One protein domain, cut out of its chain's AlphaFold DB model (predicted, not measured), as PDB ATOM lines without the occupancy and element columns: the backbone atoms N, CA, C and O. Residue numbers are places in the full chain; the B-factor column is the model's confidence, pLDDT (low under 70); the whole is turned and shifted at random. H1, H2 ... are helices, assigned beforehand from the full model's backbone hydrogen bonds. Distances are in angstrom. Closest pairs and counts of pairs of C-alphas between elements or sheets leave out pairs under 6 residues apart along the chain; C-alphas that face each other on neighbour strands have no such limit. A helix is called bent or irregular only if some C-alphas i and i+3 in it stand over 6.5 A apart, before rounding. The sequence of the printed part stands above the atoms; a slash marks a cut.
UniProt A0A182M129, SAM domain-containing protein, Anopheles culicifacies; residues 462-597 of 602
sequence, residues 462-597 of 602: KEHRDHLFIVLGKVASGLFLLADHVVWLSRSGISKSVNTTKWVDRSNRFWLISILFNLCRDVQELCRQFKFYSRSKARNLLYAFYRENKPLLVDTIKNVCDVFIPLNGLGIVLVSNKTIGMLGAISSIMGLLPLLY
ATOM      1  N   LYS A 462     152.626 136.624  95.925       58.09
ATOM      2  CA  LYS A 462     152.845 137.426  97.134       58.09
ATOM      3  C   LYS A 462     151.663 138.366  97.424       58.09
ATOM      4  O   LYS A 462     151.814 139.565  97.230       58.09
ATOM      5  N   GLU A 463     150.536 137.841  97.927       56.34
ATOM      6  CA  GLU A 463     149.787 138.447  99.048       56.34
ATOM      7  C   GLU A 463     148.542 137.671  99.543       56.34
ATOM      8  O   GLU A 463     148.031 136.768  98.889       56.34
ATOM      9  N   HIS A 464     148.037 138.118 100.705       58.16
ATOM     10  CA  HIS A 464     146.747 137.794 101.333       58.16
ATOM     11  C   HIS A 464     146.533 136.357 101.873       58.16
ATOM     12  O   HIS A 464     146.870 135.339 101.273       58.16
ATOM     13  N   ARG A 465     145.914 136.279 103.064       60.12
ATOM     14  CA  ARG A 465     145.668 135.023 103.812       60.12
ATOM     15  C   ARG A 465     144.756 134.048 103.068       60.12
ATOM     16  O   ARG A 465     144.937 132.840 103.181       60.12
ATOM     17  N   ASP A 466     143.799 134.573 102.320       63.66
ATOM     18  CA  ASP A 466     142.765 133.802 101.633       63.66
ATOM     19  C   ASP A 466     143.401 132.893 100.554       63.66
ATOM     20  O   ASP A 466     143.054 131.715 100.434       63.66
ATOM     21  N   HIS A 467     144.441 133.382  99.861       68.81
ATOM     22  CA  HIS A 467     145.238 132.587  98.920       68.81
ATOM     23  C   HIS A 467     145.974 131.424  99.598       68.81
ATOM     24  O   HIS A 467     146.008 130.327  99.040       68.81
ATOM     25  N   LEU A 468     146.503 131.610 100.815       70.44
ATOM     26  CA  LEU A 468     147.179 130.540 101.557       70.44
ATOM     27  C   LEU A 468     146.232 129.362 101.843       70.44
ATOM     28  O   LEU A 468     146.630 128.211 101.677       70.44
ATOM     29  N   PHE A 469     144.975 129.629 102.216       71.12
ATOM     30  CA  PHE A 469     143.979 128.574 102.441       71.12
ATOM     31  C   PHE A 469     143.573 127.864 101.142       71.12
ATOM     32  O   PHE A 469     143.486 126.635 101.124       71.12
ATOM     33  N   ILE A 470     143.402 128.605 100.040       73.44
ATOM     34  CA  ILE A 470     143.110 128.039  98.711       73.44
ATOM     35  C   ILE A 470     144.248 127.119  98.240       73.44
ATOM     36  O   ILE A 470     144.001 126.005  97.767       73.44
ATOM     37  N   VAL A 471     145.499 127.560  98.385       75.75
ATOM     38  CA  VAL A 471     146.683 126.787  97.989       75.75
ATOM     39  C   VAL A 471     146.851 125.552  98.870       75.75
ATOM     40  O   VAL A 471     146.995 124.448  98.345       75.75
ATOM     41  N   LEU A 472     146.764 125.699 100.194       75.88
ATOM     42  CA  LEU A 472     146.913 124.584 101.130       75.88
ATOM     43  C   LEU A 472     145.785 123.545 100.981       75.88
ATOM     44  O   LEU A 472     146.043 122.345 101.079       75.88
ATOM     45  N   GLY A 473     144.571 123.981 100.631       79.25
ATOM     46  CA  GLY A 473     143.470 123.101 100.234       79.25
ATOM     47  C   GLY A 473     143.791 122.259  98.996       79.25
ATOM     48  O   GLY A 473     143.593 121.042  99.030       79.25
ATOM     49  N   LYS A 474     144.359 122.863  97.938       79.00
ATOM     50  CA  LYS A 474     144.799 122.136  96.728       79.00
ATOM     51  C   LYS A 474     145.996 121.215  96.979       79.00
ATOM     52  O   LYS A 474     146.023 120.113  96.431       79.00
ATOM     53  N   VAL A 475     146.945 121.605  97.834       80.88
ATOM     54  CA  VAL A 475     148.031 120.714  98.288       80.88
ATOM     55  C   VAL A 475     147.447 119.500  99.018       80.88
ATOM     56  O   VAL A 475     147.820 118.371  98.709       80.88
ATOM     57  N   ALA A 476     146.474 119.696  99.915       81.50
ATOM     58  CA  ALA A 476     145.782 118.594 100.583       81.50
ATOM     59  C   ALA A 476     145.004 117.693  99.600       81.50
ATOM     60  O   ALA A 476     145.036 116.472  99.756       81.50
ATOM     61  N   SER A 477     144.385 118.248  98.547       79.56
ATOM     62  CA  SER A 477     143.773 117.450  97.468       79.56
ATOM     63  C   SER A 477     144.810 116.598  96.724       79.56
ATOM     64  O   SER A 477     144.575 115.414  96.483       79.56
ATOM     65  N   GLY A 478     145.968 117.177  96.384       79.88
ATOM     66  CA  GLY A 478     147.071 116.466  95.729       79.88
ATOM     67  C   GLY A 478     147.652 115.345  96.598       79.88
ATOM     68  O   GLY A 478     147.889 114.243  96.108       79.88
ATOM     69  N   LEU A 479     147.805 115.588  97.905       80.00
ATOM     70  CA  LEU A 479     148.247 114.582  98.879       80.00
ATOM     71  C   LEU A 479     147.215 113.461  99.081       80.00
ATOM     72  O   LEU A 479     147.606 112.305  99.235       80.00
ATOM     73  N   PHE A 480     145.914 113.767  99.031       82.94
ATOM     74  CA  PHE A 480     144.851 112.757  99.029       82.94
ATOM     75  C   PHE A 480     144.916 111.864  97.779       82.94
ATOM     76  O   PHE A 480     144.940 110.642  97.909       82.94
ATOM     77  N   LEU A 481     145.022 112.459  96.583       81.06
ATOM     78  CA  LEU A 481     145.200 111.725  95.323       81.06
ATOM     79  C   LEU A 481     146.441 110.820  95.367       81.06
ATOM     80  O   LEU A 481     146.350 109.634  95.059       81.06
ATOM     81  N   LEU A 482     147.578 111.340  95.837       79.81
ATOM     82  CA  LEU A 482     148.810 110.565  96.009       79.81
ATOM     83  C   LEU A 482     148.624 109.408  97.009       79.81
ATOM     84  O   LEU A 482     149.063 108.289  96.739       79.81
ATOM     85  N   ALA A 483     147.933 109.631  98.131       80.81
ATOM     86  CA  ALA A 483     147.636 108.583  99.107       80.81
ATOM     87  C   ALA A 483     146.699 107.494  98.549       80.81
ATOM     88  O   ALA A 483     146.938 106.310  98.798       80.81
ATOM     89  N   ASP A 484     145.683 107.854  97.755       81.19
ATOM     90  CA  ASP A 484     144.857 106.882  97.024       81.19
ATOM     91  C   ASP A 484     145.687 106.082  96.010       81.19
ATOM     92  O   ASP A 484     145.564 104.860  95.948       81.19
ATOM     93  N   HIS A 485     146.617 106.717  95.290       81.62
ATOM     94  CA  HIS A 485     147.514 106.003  94.376       81.62
ATOM     95  C   HIS A 485     148.406 104.987  95.106       81.62
ATOM     96  O   HIS A 485     148.641 103.903  94.574       81.62
ATOM     97  N   VAL A 486     148.843 105.265  96.342       79.75
ATOM     98  CA  VAL A 486     149.574 104.285  97.173       79.75
ATOM     99  C   VAL A 486     148.661 103.143  97.651       79.75
ATOM    100  O   VAL A 486     149.089 101.988  97.652       79.75
ATOM    101  N   VAL A 487     147.392 103.415  97.985       82.19
ATOM    102  CA  VAL A 487     146.388 102.373  98.298       82.19
ATOM    103  C   VAL A 487     146.051 101.521  97.065       82.19
ATOM    104  O   VAL A 487     145.866 100.307  97.173       82.19
ATOM    105  N   TRP A 488     145.994 102.121  95.877       80.56
ATOM    106  CA  TRP A 488     145.839 101.400  94.616       80.56
ATOM    107  C   TRP A 488     147.080 100.549  94.301       80.56
ATOM    108  O   TRP A 488     146.943  99.391  93.905       80.56
ATOM    109  N   LEU A 489     148.285 101.072  94.544       78.38
ATOM    110  CA  LEU A 489     149.546 100.361  94.315       78.38
ATOM    111  C   LEU A 489     149.713  99.155  95.256       78.38
ATOM    112  O   LEU A 489     150.166  98.099  94.813       78.38
ATOM    113  N   SER A 490     149.296  99.271  96.524       74.38
ATOM    114  CA  SER A 490     149.323  98.145  97.471       74.38
ATOM    115  C   SER A 490     148.276  97.075  97.142       74.38
ATOM    116  O   SER A 490     148.563  95.886  97.259       74.38
ATOM    117  N   ARG A 491     147.093  97.468  96.642       75.31
ATOM    118  CA  ARG A 491     146.094  96.533  96.082       75.31
ATOM    119  C   ARG A 491     146.566  95.847  94.798       75.31
ATOM    120  O   ARG A 491     146.173  94.716  94.547       75.31
ATOM    121  N   SER A 492     147.418  96.501  94.012       74.44
ATOM    122  CA  SER A 492     147.927  95.980  92.733       74.44
ATOM    123  C   SER A 492     149.063  94.955  92.883       74.44
ATOM    124  O   SER A 492     149.684  94.585  91.892       74.44
ATOM    125  N   GLY A 493     149.388  94.519  94.107       67.62
ATOM    126  CA  GLY A 493     150.402  93.489  94.387       67.62
ATOM    127  C   GLY A 493     151.863  93.923  94.197       67.62
ATOM    128  O   GLY A 493     152.765  93.209  94.627       67.62
ATOM    129  N   ILE A 494     152.103  95.103  93.617       65.75
ATOM    130  CA  ILE A 494     153.437  95.635  93.283       65.75
ATOM    131  C   ILE A 494     154.275  95.931  94.540       65.75
ATOM    132  O   ILE A 494     155.500  95.874  94.485       65.75
ATOM    133  N   SER A 495     153.646  96.203  95.691       56.53
ATOM    134  CA  SER A 495     154.358  96.461  96.949       56.53
ATOM    135  C   SER A 495     153.845  95.592  98.103       56.53
ATOM    136  O   SER A 495     152.939  95.969  98.848       56.53
ATOM    137  N   LYS A 496     154.459  94.410  98.258       58.53
ATOM    138  CA  LYS A 496     154.098  93.367  99.244       58.53
ATOM    139  C   LYS A 496     154.220  93.783 100.722       58.53
ATOM    140  O   LYS A 496     153.688  93.085 101.578       58.53
ATOM    141  N   SER A 497     154.909  94.882 101.034       64.00
ATOM    142  CA  SER A 497     155.168  95.361 102.406       64.00
ATOM    143  C   SER A 497     154.285  96.544 102.842       64.00
ATOM    144  O   SER A 497     154.293  96.938 104.016       64.00
ATOM    145  N   VAL A 498     153.500  97.135 101.933       72.69
ATOM    146  CA  VAL A 498     152.724  98.346 102.233       72.69
ATOM    147  C   VAL A 498     151.504  98.025 103.097       72.69
ATOM    148  O   VAL A 498     150.591  97.299 102.713       72.69
ATOM    149  N   ASN A 499     151.468  98.631 104.286       79.38
ATOM    150  CA  ASN A 499     150.371  98.512 105.248       79.38
ATOM    151  C   ASN A 499     149.114  99.255 104.736       79.38
ATOM    152  O   ASN A 499     148.858 100.390 105.142       79.38
ATOM    153  N   THR A 500     148.325  98.623 103.861       80.69
ATOM    154  CA  THR A 500     147.136  99.212 103.204       80.69
ATOM    155  C   THR A 500     146.181  99.916 104.178       80.69
ATOM    156  O   THR A 500     145.705 101.006 103.883       80.69
ATOM    157  N   THR A 501     145.948  99.360 105.371       80.06
ATOM    158  CA  THR A 501     145.093  99.970 106.410       80.06
ATOM    159  C   THR A 501     145.600 101.338 106.879       80.06
ATOM    160  O   THR A 501     144.821 102.285 106.957       80.06
ATOM    161  N   LYS A 502     146.911 101.475 107.118       84.75
ATOM    162  CA  LYS A 502     147.556 102.739 107.526       84.75
ATOM    163  C   LYS A 502     147.571 103.780 106.400       84.75
ATOM    164  O   LYS A 502     147.679 104.971 106.677       84.75
ATOM    165  N   TRP A 503     147.486 103.351 105.140       83.31
ATOM    166  CA  TRP A 503     147.394 104.248 103.985       83.31
ATOM    167  C   TRP A 503     145.958 104.680 103.675       83.31
ATOM    168  O   TRP A 503     145.757 105.837 103.326       83.31
ATOM    169  N   VAL A 504     144.960 103.821 103.904       84.38
ATOM    170  CA  VAL A 504     143.538 104.214 103.868       84.38
ATOM    171  C   VAL A 504     143.230 105.253 104.952       84.38
ATOM    172  O   VAL A 504     142.625 106.275 104.646       84.38
ATOM    173  N   ASP A 505     143.707 105.058 106.187       85.56
ATOM    174  CA  ASP A 505     143.549 106.051 107.263       85.56
ATOM    175  C   ASP A 505     144.220 107.397 106.916       85.56
ATOM    176  O   ASP A 505     143.595 108.452 107.026       85.56
ATOM    177  N   ARG A 506     145.458 107.382 106.396       85.62
ATOM    178  CA  ARG A 506     146.123 108.604 105.900       85.62
ATOM    179  C   ARG A 506     145.371 109.270 104.748       85.62
ATOM    180  O   ARG A 506     145.248 110.490 104.751       85.62
ATOM    181  N   SER A 507     144.854 108.496 103.796       86.69
ATOM    182  CA  SER A 507     144.065 109.015 102.675       86.69
ATOM    183  C   SER A 507     142.801 109.722 103.177       86.69
ATOM    184  O   SER A 507     142.600 110.901 102.887       86.69
ATOM    185  N   ASN A 508     142.027 109.078 104.057       87.38
ATOM    186  CA  ASN A 508     140.840 109.680 104.666       87.38
ATOM    187  C   ASN A 508     141.174 110.953 105.481       87.38
ATOM    188  O   ASN A 508     140.401 111.911 105.452       87.38
ATOM    189  N   ARG A 509     142.333 111.008 106.162       88.62
ATOM    190  CA  ARG A 509     142.822 112.226 106.845       88.62
ATOM    191  C   ARG A 509     143.126 113.355 105.859       88.62
ATOM    192  O   ARG A 509     142.663 114.470 106.076       88.62
ATOM    193  N   PHE A 510     143.870 113.095 104.780       86.94
ATOM    194  CA  PHE A 510     144.157 114.118 103.764       86.94
ATOM    195  C   PHE A 510     142.885 114.599 103.056       86.94
ATOM    196  O   PHE A 510     142.753 115.794 102.797       86.94
ATOM    197  N   TRP A 511     141.917 113.706 102.825       87.19
ATOM    198  CA  TRP A 511     140.611 114.073 102.283       87.19
ATOM    199  C   TRP A 511     139.844 115.016 103.218       87.19
ATOM    200  O   TRP A 511     139.399 116.078 102.784       87.19
ATOM    201  N   LEU A 512     139.770 114.688 104.515       88.88
ATOM    202  CA  LEU A 512     139.164 115.545 105.539       88.88
ATOM    203  C   LEU A 512     139.835 116.922 105.592       88.88
ATOM    204  O   LEU A 512     139.141 117.935 105.607       88.88
ATOM    205  N   ILE A 513     141.169 116.968 105.578       87.38
ATOM    206  CA  ILE A 513     141.945 118.217 105.580       87.38
ATOM    207  C   ILE A 513     141.651 119.045 104.316       87.38
ATOM    208  O   ILE A 513     141.485 120.259 104.404       87.38
ATOM    209  N   SER A 514     141.525 118.402 103.151       85.62
ATOM    210  CA  SER A 514     141.192 119.080 101.894       85.62
ATOM    211  C   SER A 514     139.791 119.702 101.915       85.62
ATOM    212  O   SER A 514     139.652 120.874 101.562       85.62
ATOM    213  N   ILE A 515     138.773 118.978 102.399       87.12
ATOM    214  CA  ILE A 515     137.414 119.532 102.536       87.12
ATOM    215  C   ILE A 515     137.382 120.631 103.609       87.12
ATOM    216  O   ILE A 515     136.750 121.664 103.404       87.12
ATOM    217  N   LEU A 516     138.101 120.461 104.727       88.62
ATOM    218  CA  LEU A 516     138.181 121.457 105.799       88.62
ATOM    219  C   LEU A 516     138.768 122.789 105.307       88.62
ATOM    220  O   LEU A 516     138.256 123.844 105.673       88.62
ATOM    221  N   PHE A 517     139.797 122.764 104.453       85.38
ATOM    222  CA  PHE A 517     140.333 123.986 103.848       85.38
ATOM    223  C   PHE A 517     139.396 124.601 102.800       85.38
ATOM    224  O   PHE A 517     139.275 125.826 102.772       85.38
ATOM    225  N   ASN A 518     138.682 123.791 102.008       85.50
ATOM    226  CA  ASN A 518     137.666 124.301 101.078       85.50
ATOM    227  C   ASN A 518     136.520 124.995 101.843       85.50
ATOM    228  O   ASN A 518     136.177 126.136 101.556       85.50
ATOM    229  N   LEU A 519     136.026 124.373 102.919       87.62
ATOM    230  CA  LEU A 519     135.032 124.961 103.821       87.62
ATOM    231  C   LEU A 519     135.561 126.211 104.554       87.62
ATOM    232  O   LEU A 519     134.800 127.138 104.826       87.62
ATOM    233  N   CYS A 520     136.860 126.273 104.864       84.69
ATOM    234  CA  CYS A 520     137.476 127.452 105.472       84.69
ATOM    235  C   CYS A 520     137.486 128.654 104.511       84.69
ATOM    236  O   CYS A 520     137.110 129.750 104.929       84.69
ATOM    237  N   ARG A 521     137.831 128.438 103.229       84.12
ATOM    238  CA  ARG A 521     137.670 129.432 102.149       84.12
ATOM    239  C   ARG A 521     136.215 129.890 102.065       84.12
ATOM    240  O   ARG A 521     135.956 131.089 102.135       84.12
ATOM    241  N   ASP A 522     135.277 128.948 101.976       84.44
ATOM    242  CA  ASP A 522     133.854 129.261 101.827       84.44
ATOM    243  C   ASP A 522     133.356 130.167 102.949       84.44
ATOM    244  O   ASP A 522     132.770 131.215 102.698       84.44
ATOM    245  N   VAL A 523     133.646 129.798 104.200       83.69
ATOM    246  CA  VAL A 523     133.253 130.573 105.380       83.69
ATOM    247  C   VAL A 523     133.928 131.950 105.406       83.69
ATOM    248  O   VAL A 523     133.291 132.916 105.827       83.69
ATOM    249  N   GLN A 524     135.172 132.087 104.932       83.50
ATOM    250  CA  GLN A 524     135.850 133.386 104.813       83.50
ATOM    251  C   GLN A 524     135.165 134.296 103.783       83.50
ATOM    252  O   GLN A 524     134.846 135.445 104.106       83.50
ATOM    253  N   GLU A 525     134.866 133.784 102.589       82.25
ATOM    254  CA  GLU A 525     134.148 134.525 101.545       82.25
ATOM    255  C   GLU A 525     132.724 134.894 101.988       82.25
ATOM    256  O   GLU A 525     132.323 136.056 101.873       82.25
ATOM    257  N   LEU A 526     132.006 133.949 102.605       82.94
ATOM    258  CA  LEU A 526     130.662 134.130 103.156       82.94
ATOM    259  C   LEU A 526     130.657 135.210 104.253       82.94
ATOM    260  O   LEU A 526     129.803 136.097 104.254       82.94
ATOM    261  N   CYS A 527     131.652 135.207 105.148       82.62
ATOM    262  CA  CYS A 527     131.828 136.242 106.173       82.62
ATOM    263  C   CYS A 527     132.186 137.612 105.579       82.62
ATOM    264  O   CYS A 527     131.755 138.641 106.110       82.62
ATOM    265  N   ARG A 528     132.971 137.656 104.494       83.31
ATOM    266  CA  ARG A 528     133.335 138.894 103.789       83.31
ATOM    267  C   ARG A 528     132.109 139.519 103.121       83.31
ATOM    268  O   ARG A 528     131.823 140.693 103.354       83.31
ATOM    269  N   GLN A 529     131.344 138.721 102.376       79.94
ATOM    270  CA  GLN A 529     130.088 139.131 101.741       79.94
ATOM    271  C   GLN A 529     129.038 139.545 102.782       79.94
ATOM    272  O   GLN A 529     128.408 140.589 102.630       79.94
ATOM    273  N   PHE A 530     128.891 138.800 103.883       81.44
ATOM    274  CA  PHE A 530     127.949 139.144 104.953       81.44
ATOM    275  C   PHE A 530     128.302 140.481 105.626       81.44
ATOM    276  O   PHE A 530     127.417 141.297 105.877       81.44
ATOM    277  N   LYS A 531     129.592 140.768 105.858       82.62
ATOM    278  CA  LYS A 531     130.054 142.073 106.376       82.62
ATOM    279  C   LYS A 531     129.820 143.225 105.394       82.62
ATOM    280  O   LYS A 531     129.512 144.331 105.839       82.62
ATOM    281  N   PHE A 532     129.957 142.985 104.089       80.50
ATOM    282  CA  PHE A 532     129.625 143.966 103.052       80.50
ATOM    283  C   PHE A 532     128.116 144.247 103.030       80.50
ATOM    284  O   PHE A 532     127.696 145.392 103.194       80.50
ATOM    285  N   TYR A 533     127.293 143.201 102.943       75.25
ATOM    286  CA  TYR A 533     125.840 143.341 102.877       75.25
ATOM    287  C   TYR A 533     125.255 143.939 104.174       75.25
ATOM    288  O   TYR A 533     124.375 144.796 104.125       75.25
ATOM    289  N   SER A 534     125.789 143.578 105.344       78.50
ATOM    290  CA  SER A 534     125.391 144.157 106.638       78.50
ATOM    291  C   SER A 534     125.573 145.686 106.689       78.50
ATOM    292  O   SER A 534     124.707 146.395 107.205       78.50
ATOM    293  N   ARG A 535     126.623 146.232 106.051       79.44
ATOM    294  CA  ARG A 535     126.789 147.691 105.891       79.44
ATOM    295  C   ARG A 535     125.746 148.335 104.968       79.44
ATOM    296  O   ARG A 535     125.448 149.510 105.147       79.44
ATOM    297  N   SER A 536     125.174 147.587 104.023       74.06
ATOM    298  CA  SER A 536     124.209 148.090 103.031       74.06
ATOM    299  C   SER A 536     122.818 148.412 103.615       74.06
ATOM    300  O   SER A 536     122.024 149.087 102.967       74.06
ATOM    301  N   LYS A 537     122.500 147.971 104.847       66.00
ATOM    302  CA  LYS A 537     121.215 148.234 105.548       66.00
ATOM    303  C   LYS A 537     119.933 147.806 104.795       66.00
ATOM    304  O   LYS A 537     118.828 148.170 105.201       66.00
ATOM    305  N   ALA A 538     120.037 147.017 103.728       67.19
ATOM    306  CA  ALA A 538     118.884 146.615 102.930       67.19
ATOM    307  C   ALA A 538     117.949 145.645 103.686       67.19
ATOM    308  O   ALA A 538     118.377 144.679 104.316       67.19
ATOM    309  N   ARG A 539     116.636 145.911 103.602       62.34
ATOM    310  CA  ARG A 539     115.597 145.318 104.471       62.34
ATOM    311  C   ARG A 539     115.400 143.800 104.318       62.34
ATOM    312  O   ARG A 539     114.959 143.164 105.265       62.34
ATOM    313  N   ASN A 540     115.761 143.220 103.171       71.69
ATOM    314  CA  ASN A 540     115.604 141.789 102.867       71.69
ATOM    315  C   ASN A 540     116.958 141.055 102.822       71.69
ATOM    316  O   ASN A 540     117.214 140.257 101.917       71.69
ATOM    317  N   LEU A 541     117.821 141.345 103.802       71.62
ATOM    318  CA  LEU A 541     119.232 140.947 103.856       71.62
ATOM    319  C   LEU A 541     119.483 139.474 103.512       71.62
ATOM    320  O   LEU A 541     120.269 139.182 102.616       71.62
ATOM    321  N   LEU A 542     118.772 138.547 104.160       70.31
ATOM    322  CA  LEU A 542     118.970 137.110 103.946       70.31
ATOM    323  C   LEU A 542     118.587 136.660 102.523       70.31
ATOM    324  O   LEU A 542     119.246 135.798 101.950       70.31
ATOM    325  N   TYR A 543     117.537 137.248 101.941       70.94
ATOM    326  CA  TYR A 543     117.016 136.852 100.629       70.94
ATOM    327  C   TYR A 543     117.885 137.367  99.479       70.94
ATOM    328  O   TYR A 543     118.151 136.627  98.535       70.94
ATOM    329  N   ALA A 544     118.358 138.613  99.560       67.62
ATOM    330  CA  ALA A 544     119.288 139.162  98.577       67.62
ATOM    331  C   ALA A 544     120.654 138.465  98.653       67.62
ATOM    332  O   ALA A 544     121.147 137.982  97.638       67.62
ATOM    333  N   PHE A 545     121.183 138.270  99.867       73.38
ATOM    334  CA  PHE A 545     122.402 137.497 100.100       73.38
ATOM    335  C   PHE A 545     122.309 136.074  99.527       73.38
ATOM    336  O   PHE A 545     123.223 135.636  98.828       73.38
ATOM    337  N   TYR A 546     121.188 135.377  99.755       75.25
ATOM    338  CA  TYR A 546     120.913 134.071  99.146       75.25
ATOM    339  C   TYR A 546     120.763 134.153  97.621       75.25
ATOM    340  O   TYR A 546     121.136 133.212  96.929       75.25
ATOM    341  N   ARG A 547     120.201 135.237  97.071       72.62
ATOM    342  CA  ARG A 547     119.975 135.399  95.625       72.62
ATOM    343  C   ARG A 547     121.266 135.653  94.849       72.62
ATOM    344  O   ARG A 547     121.381 135.139  93.737       72.62
ATOM    345  N   GLU A 548     122.177 136.433  95.417       71.19
ATOM    346  CA  GLU A 548     123.455 136.827  94.817       71.19
ATOM    347  C   GLU A 548     124.514 135.731  95.007       71.19
ATOM    348  O   GLU A 548     125.130 135.291  94.041       71.19
ATOM    349  N   ASN A 549     124.655 135.189  96.221       77.88
ATOM    350  CA  ASN A 549     125.748 134.273  96.579       77.88
ATOM    351  C   ASN A 549     125.360 132.784  96.476       77.88
ATOM    352  O   ASN A 549     125.947 131.925  97.137       77.88
ATOM    353  N   LYS A 550     124.382 132.466  95.613       78.88
ATOM    354  CA  LYS A 550     123.929 131.095  95.310       78.88
ATOM    355  C   LYS A 550     125.064 130.092  95.057       78.88
ATOM    356  O   LYS A 550     125.029 129.051  95.708       78.88
ATOM    357  N   PRO A 551     126.037 130.337  94.150       79.75
ATOM    358  CA  PRO A 551     127.077 129.347  93.862       79.75
ATOM    359  C   PRO A 551     127.938 129.041  95.094       79.75
ATOM    360  O   PRO A 551     128.112 127.871  95.432       79.75
ATOM    361  N   LEU A 552     128.382 130.072  95.824       82.31
ATOM    362  CA  LEU A 552     129.170 129.905  97.048       82.31
ATOM    363  C   LEU A 552     128.417 129.067  98.090       82.31
ATOM    364  O   LEU A 552     128.969 128.109  98.621       82.31
ATOM    365  N   LEU A 553     127.138 129.378  98.330       82.81
ATOM    366  CA  LEU A 553     126.313 128.645  99.292       82.81
ATOM    367  C   LEU A 553     126.105 127.173  98.891       82.81
ATOM    368  O   LEU A 553     126.060 126.302  99.758       82.81
ATOM    369  N   VAL A 554     125.995 126.887  97.590       85.81
ATOM    370  CA  VAL A 554     125.873 125.519  97.062       85.81
ATOM    371  C   VAL A 554     127.154 124.717  97.308       85.81
ATOM    372  O   VAL A 554     127.047 123.584  97.780       85.81
ATOM    373  N   ASP A 555     128.349 125.289  97.088       85.19
ATOM    374  CA  ASP A 555     129.603 124.598  97.446       85.19
ATOM    375  C   ASP A 555     129.745 124.473  98.972       85.19
ATOM    376  O   ASP A 555     130.055 123.388  99.447       85.19
ATOM    377  N   THR A 556     129.376 125.490  99.764       86.75
ATOM    378  CA  THR A 556     129.388 125.402 101.242       86.75
ATOM    379  C   THR A 556     128.523 124.249 101.754       86.75
ATOM    380  O   THR A 556     128.985 123.441 102.558       86.75
ATOM    381  N   ILE A 557     127.273 124.136 101.287       88.31
ATOM    382  CA  ILE A 557     126.353 123.060 101.693       88.31
ATOM    383  C   ILE A 557     126.904 121.693 101.274       88.31
ATOM    384  O   ILE A 557     126.862 120.745 102.060       88.31
ATOM    385  N   LYS A 558     127.447 121.594 100.058       88.44
ATOM    386  CA  LYS A 558     128.069 120.375  99.538       88.44
ATOM    387  C   LYS A 558     129.294 119.969 100.370       88.44
ATOM    388  O   LYS A 558     129.330 118.847 100.867       88.44
ATOM    389  N   ASN A 559     130.232 120.887 100.609       88.81
ATOM    390  CA  ASN A 559     131.422 120.677 101.437       88.81
ATOM    391  C   ASN A 559     131.033 120.234 102.860       88.81
ATOM    392  O   ASN A 559     131.589 119.265 103.374       88.81
ATOM    393  N   VAL A 560     130.022 120.863 103.478       89.38
ATOM    394  CA  VAL A 560     129.480 120.445 104.786       89.38
ATOM    395  C   VAL A 560     128.900 119.025 104.751       89.38
ATOM    396  O   VAL A 560     129.102 118.280 105.705       89.38
ATOM    397  N   CYS A 561     128.218 118.615 103.677       87.94
ATOM    398  CA  CYS A 561     127.734 117.236 103.531       87.94
ATOM    399  C   CYS A 561     128.892 116.236 103.351       87.94
ATOM    400  O   CYS A 561     128.886 115.170 103.971       87.94
ATOM    401  N   ASP A 562     129.899 116.596 102.552       89.19
ATOM    402  CA  ASP A 562     131.044 115.737 102.237       89.19
ATOM    403  C   ASP A 562     131.957 115.502 103.458       89.19
ATOM    404  O   ASP A 562     132.491 114.402 103.603       89.19
ATOM    405  N   VAL A 563     132.076 116.462 104.395       89.88
ATOM    406  CA  VAL A 563     132.861 116.343 105.654       89.88
ATOM    407  C   VAL A 563     132.524 115.082 106.468       89.88
ATOM    408  O   VAL A 563     133.411 114.486 107.087       89.88
ATOM    409  N   PHE A 564     131.264 114.640 106.477       87.31
ATOM    410  CA  PHE A 564     130.843 113.489 107.286       87.31
ATOM    411  C   PHE A 564     131.378 112.148 106.766       87.31
ATOM    412  O   PHE A 564     131.495 111.193 107.536       87.31
ATOM    413  N   ILE A 565     131.734 112.068 105.482       86.50
ATOM    414  CA  ILE A 565     132.155 110.822 104.839       86.50
ATOM    415  C   ILE A 565     133.552 110.374 105.327       86.50
ATOM    416  O   ILE A 565     133.653 109.242 105.816       86.50
ATOM    417  N   PRO A 566     134.619 111.210 105.321       85.88
ATOM    418  CA  PRO A 566     135.888 110.841 105.943       85.88
ATOM    419  C   PRO A 566     135.804 110.777 107.474       85.88
ATOM    420  O   PRO A 566     136.485 109.941 108.057       85.88
ATOM    421  N   LEU A 567     134.959 111.576 108.146       85.75
ATOM    422  CA  LEU A 567     134.776 111.481 109.607       85.75
ATOM    423  C   LEU A 567     134.282 110.094 110.048       85.75
ATOM    424  O   LEU A 567     134.790 109.541 111.027       85.75
ATOM    425  N   ASN A 568     133.339 109.514 109.300       86.44
ATOM    426  CA  ASN A 568     132.891 108.136 109.496       86.44
ATOM    427  C   ASN A 568     133.986 107.127 109.088       86.44
ATOM    428  O   ASN A 568     134.191 106.123 109.765       86.44
ATOM    429  N   GLY A 569     134.753 107.424 108.031       82.88
ATOM    430  CA  GLY A 569     135.914 106.634 107.594       82.88
ATOM    431  C   GLY A 569     137.107 106.613 108.567       82.88
ATOM    432  O   GLY A 569     137.911 105.684 108.504       82.88
ATOM    433  N   LEU A 570     137.218 107.600 109.462       83.75
ATOM    434  CA  LEU A 570     138.168 107.653 110.586       83.75
ATOM    435  C   LEU A 570     137.592 107.052 111.882       83.75
ATOM    436  O   LEU A 570     138.325 106.878 112.852       83.75
ATOM    437  N   GLY A 571     136.283 106.782 111.938       81.31
ATOM    438  CA  GLY A 571     135.590 106.350 113.156       81.31
ATOM    439  C   GLY A 571     135.425 107.436 114.230       81.31
ATOM    440  O   GLY A 571     134.996 107.115 115.335       81.31
ATOM    441  N   ILE A 572     135.730 108.706 113.927       82.12
ATOM    442  CA  ILE A 572     135.588 109.834 114.872       82.12
ATOM    443  C   ILE A 572     134.110 110.140 115.143       82.12
ATOM    444  O   ILE A 572     133.744 110.486 116.264       82.12
ATOM    445  N   VAL A 573     133.251 109.993 114.130       82.38
ATOM    446  CA  VAL A 573     131.798 110.153 114.276       82.38
ATOM    447  C   VAL A 573     131.108 108.901 113.751       82.38
ATOM    448  O   VAL A 573     131.168 108.610 112.559       82.38
ATOM    449  N   LEU A 574     130.427 108.174 114.640       79.12
ATOM    450  CA  LEU A 574     129.647 106.976 114.315       79.12
ATOM    451  C   LEU A 574     128.309 107.357 113.664       79.12
ATOM    452  O   LEU A 574     127.242 107.279 114.276       79.12
ATOM    453  N   VAL A 575     128.369 107.801 112.411       85.38
ATOM    454  CA  VAL A 575     127.188 108.144 111.613       85.38
ATOM    455  C   VAL A 575     126.628 106.877 110.961       85.38
ATOM    456  O   VAL A 575     127.364 106.064 110.409       85.38
ATOM    457  N   SER A 576     125.305 106.695 110.980       88.00
ATOM    458  CA  SER A 576     124.691 105.553 110.292       88.00
ATOM    459  C   SER A 576     124.967 105.605 108.786       88.00
ATOM    460  O   SER A 576     124.768 106.642 108.155       88.00
ATOM    461  N   ASN A 577     125.313 104.465 108.179       85.50
ATOM    462  CA  ASN A 577     125.512 104.345 106.727       85.50
ATOM    463  C   ASN A 577     124.305 104.862 105.914       85.50
ATOM    464  O   ASN A 577     124.482 105.382 104.815       85.50
ATOM    465  N   LYS A 578     123.082 104.778 106.467       88.19
ATOM    466  CA  LYS A 578     121.868 105.365 105.871       88.19
ATOM    467  C   LYS A 578     121.956 106.895 105.777       88.19
ATOM    468  O   LYS A 578     121.645 107.469 104.739       88.19
ATOM    469  N   THR A 579     122.419 107.542 106.843       88.50
ATOM    470  CA  THR A 579     122.615 108.996 106.916       88.50
ATOM    471  C   THR A 579     123.773 109.450 106.025       88.50
ATOM    472  O   THR A 579     123.637 110.466 105.353       88.50
ATOM    473  N   ILE A 580     124.863 108.672 105.929       87.81
ATOM    474  CA  ILE A 580     125.948 108.932 104.962       87.81
ATOM    475  C   ILE A 580     125.428 108.894 103.516       87.81
ATOM    476  O   ILE A 580     125.741 109.786 102.733       87.81
ATOM    477  N   GLY A 581     124.577 107.918 103.174       89.06
ATOM    478  CA  GLY A 581     123.956 107.835 101.850       89.06
ATOM    479  C   GLY A 581     123.041 109.027 101.548       89.06
ATOM    480  O   GLY A 581     123.064 109.555 100.440       89.06
ATOM    481  N   MET A 582     122.291 109.499 102.547       91.88
ATOM    482  CA  MET A 582     121.443 110.689 102.423       91.88
ATOM    483  C   MET A 582     122.263 111.974 102.222       91.88
ATOM    484  O   MET A 582     121.927 112.772 101.351       91.88
ATOM    485  N   LEU A 583     123.361 112.163 102.963       88.94
ATOM    486  CA  LEU A 583     124.266 113.306 102.774       88.94
ATOM    487  C   LEU A 583     124.971 113.262 101.412       88.94
ATOM    488  O   LEU A 583     125.045 114.287 100.741       88.94
ATOM    489  N   GLY A 584     125.403 112.081 100.958       89.75
ATOM    490  CA  GLY A 584     125.950 111.899  99.609       89.75
ATOM    491  C   GLY A 584     124.935 112.218  98.503       89.75
ATOM    492  O   GLY A 584     125.292 112.828  97.498       89.75
ATOM    493  N   ALA A 585     123.654 111.886  98.700       91.56
ATOM    494  CA  ALA A 585     122.587 112.269  97.775       91.56
ATOM    495  C   ALA A 585     122.356 113.793  97.747       91.56
ATOM    496  O   ALA A 585     122.221 114.365  96.666       91.56
ATOM    497  N   ILE A 586     122.375 114.464  98.906       90.25
ATOM    498  CA  ILE A 586     122.270 115.931  98.999       90.25
ATOM    499  C   ILE A 586     123.471 116.604  98.311       90.25
ATOM    500  O   ILE A 586     123.274 117.495  97.487       90.25
ATOM    501  N   SER A 587     124.695 116.138  98.583       89.25
ATOM    502  CA  SER A 587     125.929 116.602  97.929       89.25
ATOM    503  C   SER A 587     125.869 116.437  96.403       89.25
ATOM    504  O   SER A 587     126.157 117.378  95.663       89.25
ATOM    505  N   SER A 588     125.386 115.288  95.916       88.69
ATOM    506  CA  SER A 588     125.195 115.017  94.483       88.69
ATOM    507  C   SER A 588     124.194 115.979  93.823       88.69
ATOM    508  O   SER A 588     124.486 116.556  92.776       88.69
ATOM    509  N   ILE A 589     123.045 116.233  94.464       89.81
ATOM    510  CA  ILE A 589     122.044 117.201  93.976       89.81
ATOM    511  C   ILE A 589     122.628 118.623  93.939       89.81
ATOM    512  O   ILE A 589     122.433 119.339  92.957       89.81
ATOM    513  N   MET A 590     123.386 119.021  94.966       84.62
ATOM    514  CA  MET A 590     124.062 120.323  95.003       84.62
ATOM    515  C   MET A 590     125.152 120.437  93.929       84.62
ATOM    516  O   MET A 590     125.241 121.466  93.270       84.62
ATOM    517  N   GLY A 591     125.915 119.373  93.666       82.06
ATOM    518  CA  GLY A 591     126.891 119.320  92.571       82.06
ATOM    519  C   GLY A 591     126.268 119.373  91.168       82.06
ATOM    520  O   GLY A 591     126.899 119.874  90.239       82.06
ATOM    521  N   LEU A 592     125.025 118.909  91.009       84.62
ATOM    522  CA  LEU A 592     124.274 118.972  89.750       84.62
ATOM    523  C   LEU A 592     123.635 120.355  89.503       84.62
ATOM    524  O   LEU A 592     123.399 120.737  88.355       84.62
ATOM    525  N   LEU A 593     123.364 121.127  90.559       79.62
ATOM    526  CA  LEU A 593     122.610 122.382  90.472       79.62
ATOM    527  C   LEU A 593     123.275 123.467  89.584       79.62
ATOM    528  O   LEU A 593     122.548 124.083  88.800       79.62
ATOM    529  N   PRO A 594     124.613 123.674  89.593       75.06
ATOM    530  CA  PRO A 594     125.292 124.588  88.663       75.06
ATOM    531  C   PRO A 594     125.263 124.136  87.194       75.06
ATOM    532  O   PRO A 594     125.419 124.965  86.299       75.06
ATOM    533  N   LEU A 595     125.065 122.837  86.928       74.00
ATOM    534  CA  LEU A 595     124.942 122.295  85.569       74.00
ATOM    535  C   LEU A 595     123.523 122.490  85.017       74.00
ATOM    536  O   LEU A 595     123.361 122.852  83.855       74.00
ATOM    537  N   LEU A 596     122.502 122.305  85.862       71.88
ATOM    538  CA  LEU A 596     121.095 122.555  85.518       71.88
ATOM    539  C   LEU A 596     120.783 124.048  85.334       71.88
ATOM    540  O   LEU A 596     119.940 124.406  84.514       71.88
ATOM    541  N   TYR A 597     121.460 124.922  86.081       70.75
ATOM    542  CA  TYR A 597     121.254 126.367  86.033       70.75
ATOM    543  C   TYR A 597     122.548 127.098  85.640       70.75
ATOM    544  O   TYR A 597     123.218 127.654  86.508       70.75
TER     545      TYR A 597
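This is residues 462 to 597 of the 602 residues of the protein "SAM domain-containing protein" of Anopheles culicifacies (UniProt A0A182M129). A long helical hairpin, H1 and H2, makes the length of the model, and the backbone then folds back along another side of H2 through the shorter helices H3, H4 and H5. H6 packs mainly on H4, away from H2, and the turn of residues 535 to 540 sticks out beyond H2. The printed part has 136 residues with six named helices, H1 to H6 in order, and no named strand; its class is all helix. It is loose, with a radius of gyration of the C-alphas of 18.4 A, and spans 64 by 43 by 29 A.

H1, residues 465 to 491, begins at C-alpha 465 (145.668, 135.023, 103.812) and is 39.3 A long. H2, residues 500 to 535, is the longest helix at 52.6 A and ends at C-alpha 535 (126.789, 147.691, 105.891). H3, residues 541 to 548, measures 10.8 A, H4, residues 550 to 562, 18.3 A, and H5, residues 564 to 569, 8.5 A. H6, residues 577 to 596, is 28.3 A long and ends at C-alpha 596 (121.095, 122.555, 85.518). H6 is only just irregular: C-alphas 591 and 594 are 6.8 A apart.

H2 is the hub, touching four helices. H1 and H2 form a hairpin at a shallow tilt of 21 degrees, opposite ways; their closest C-alphas, of Ala 476 and Ser 514, are 4.8 A apart. With residues 530 to 534 alone H2 touches H3, closest at the C-alphas of Tyr 533 and Leu 541, 7.1 A, at a steep tilt of 64 degrees. With residues 515 to 526 alone it touches H4, closest at Asp 522 and Thr 556, whose C-alphas are 5.9 A apart, at a shallow tilt of 30 degrees, opposite ways. With residues 505 to 512 alone it touches H5, where the closest C-alphas, of Asn 508 and Pro 566, are 5.2 A apart. H4 touches H6 at a shallow tilt of 23 degrees, opposite ways, and their closest C-alphas, of Lys 558 and Ser 587, are 4.6 A apart. H5 and H6 only just touch, with 3 pairs of C-alphas within 8 A, the closest those of Ile 565 and Ile 580 at 6.5 A. H2 and H6 are apart, as are H1 and H4. Every O i to N i+4 pair is within hydrogen-bond range in H1, H2, H3, H4 and H5; in H6, 14 of 16 are.

The C-alphas farthest apart, of Lys 496 and Arg 539, are 64.9 A apart. The printed part has no cut, and no link between its helices is long. The mean pLDDT of the printed part is 80.1; residues 462 to 467, 493 to 497, 537 to 539 and 544 are under 70.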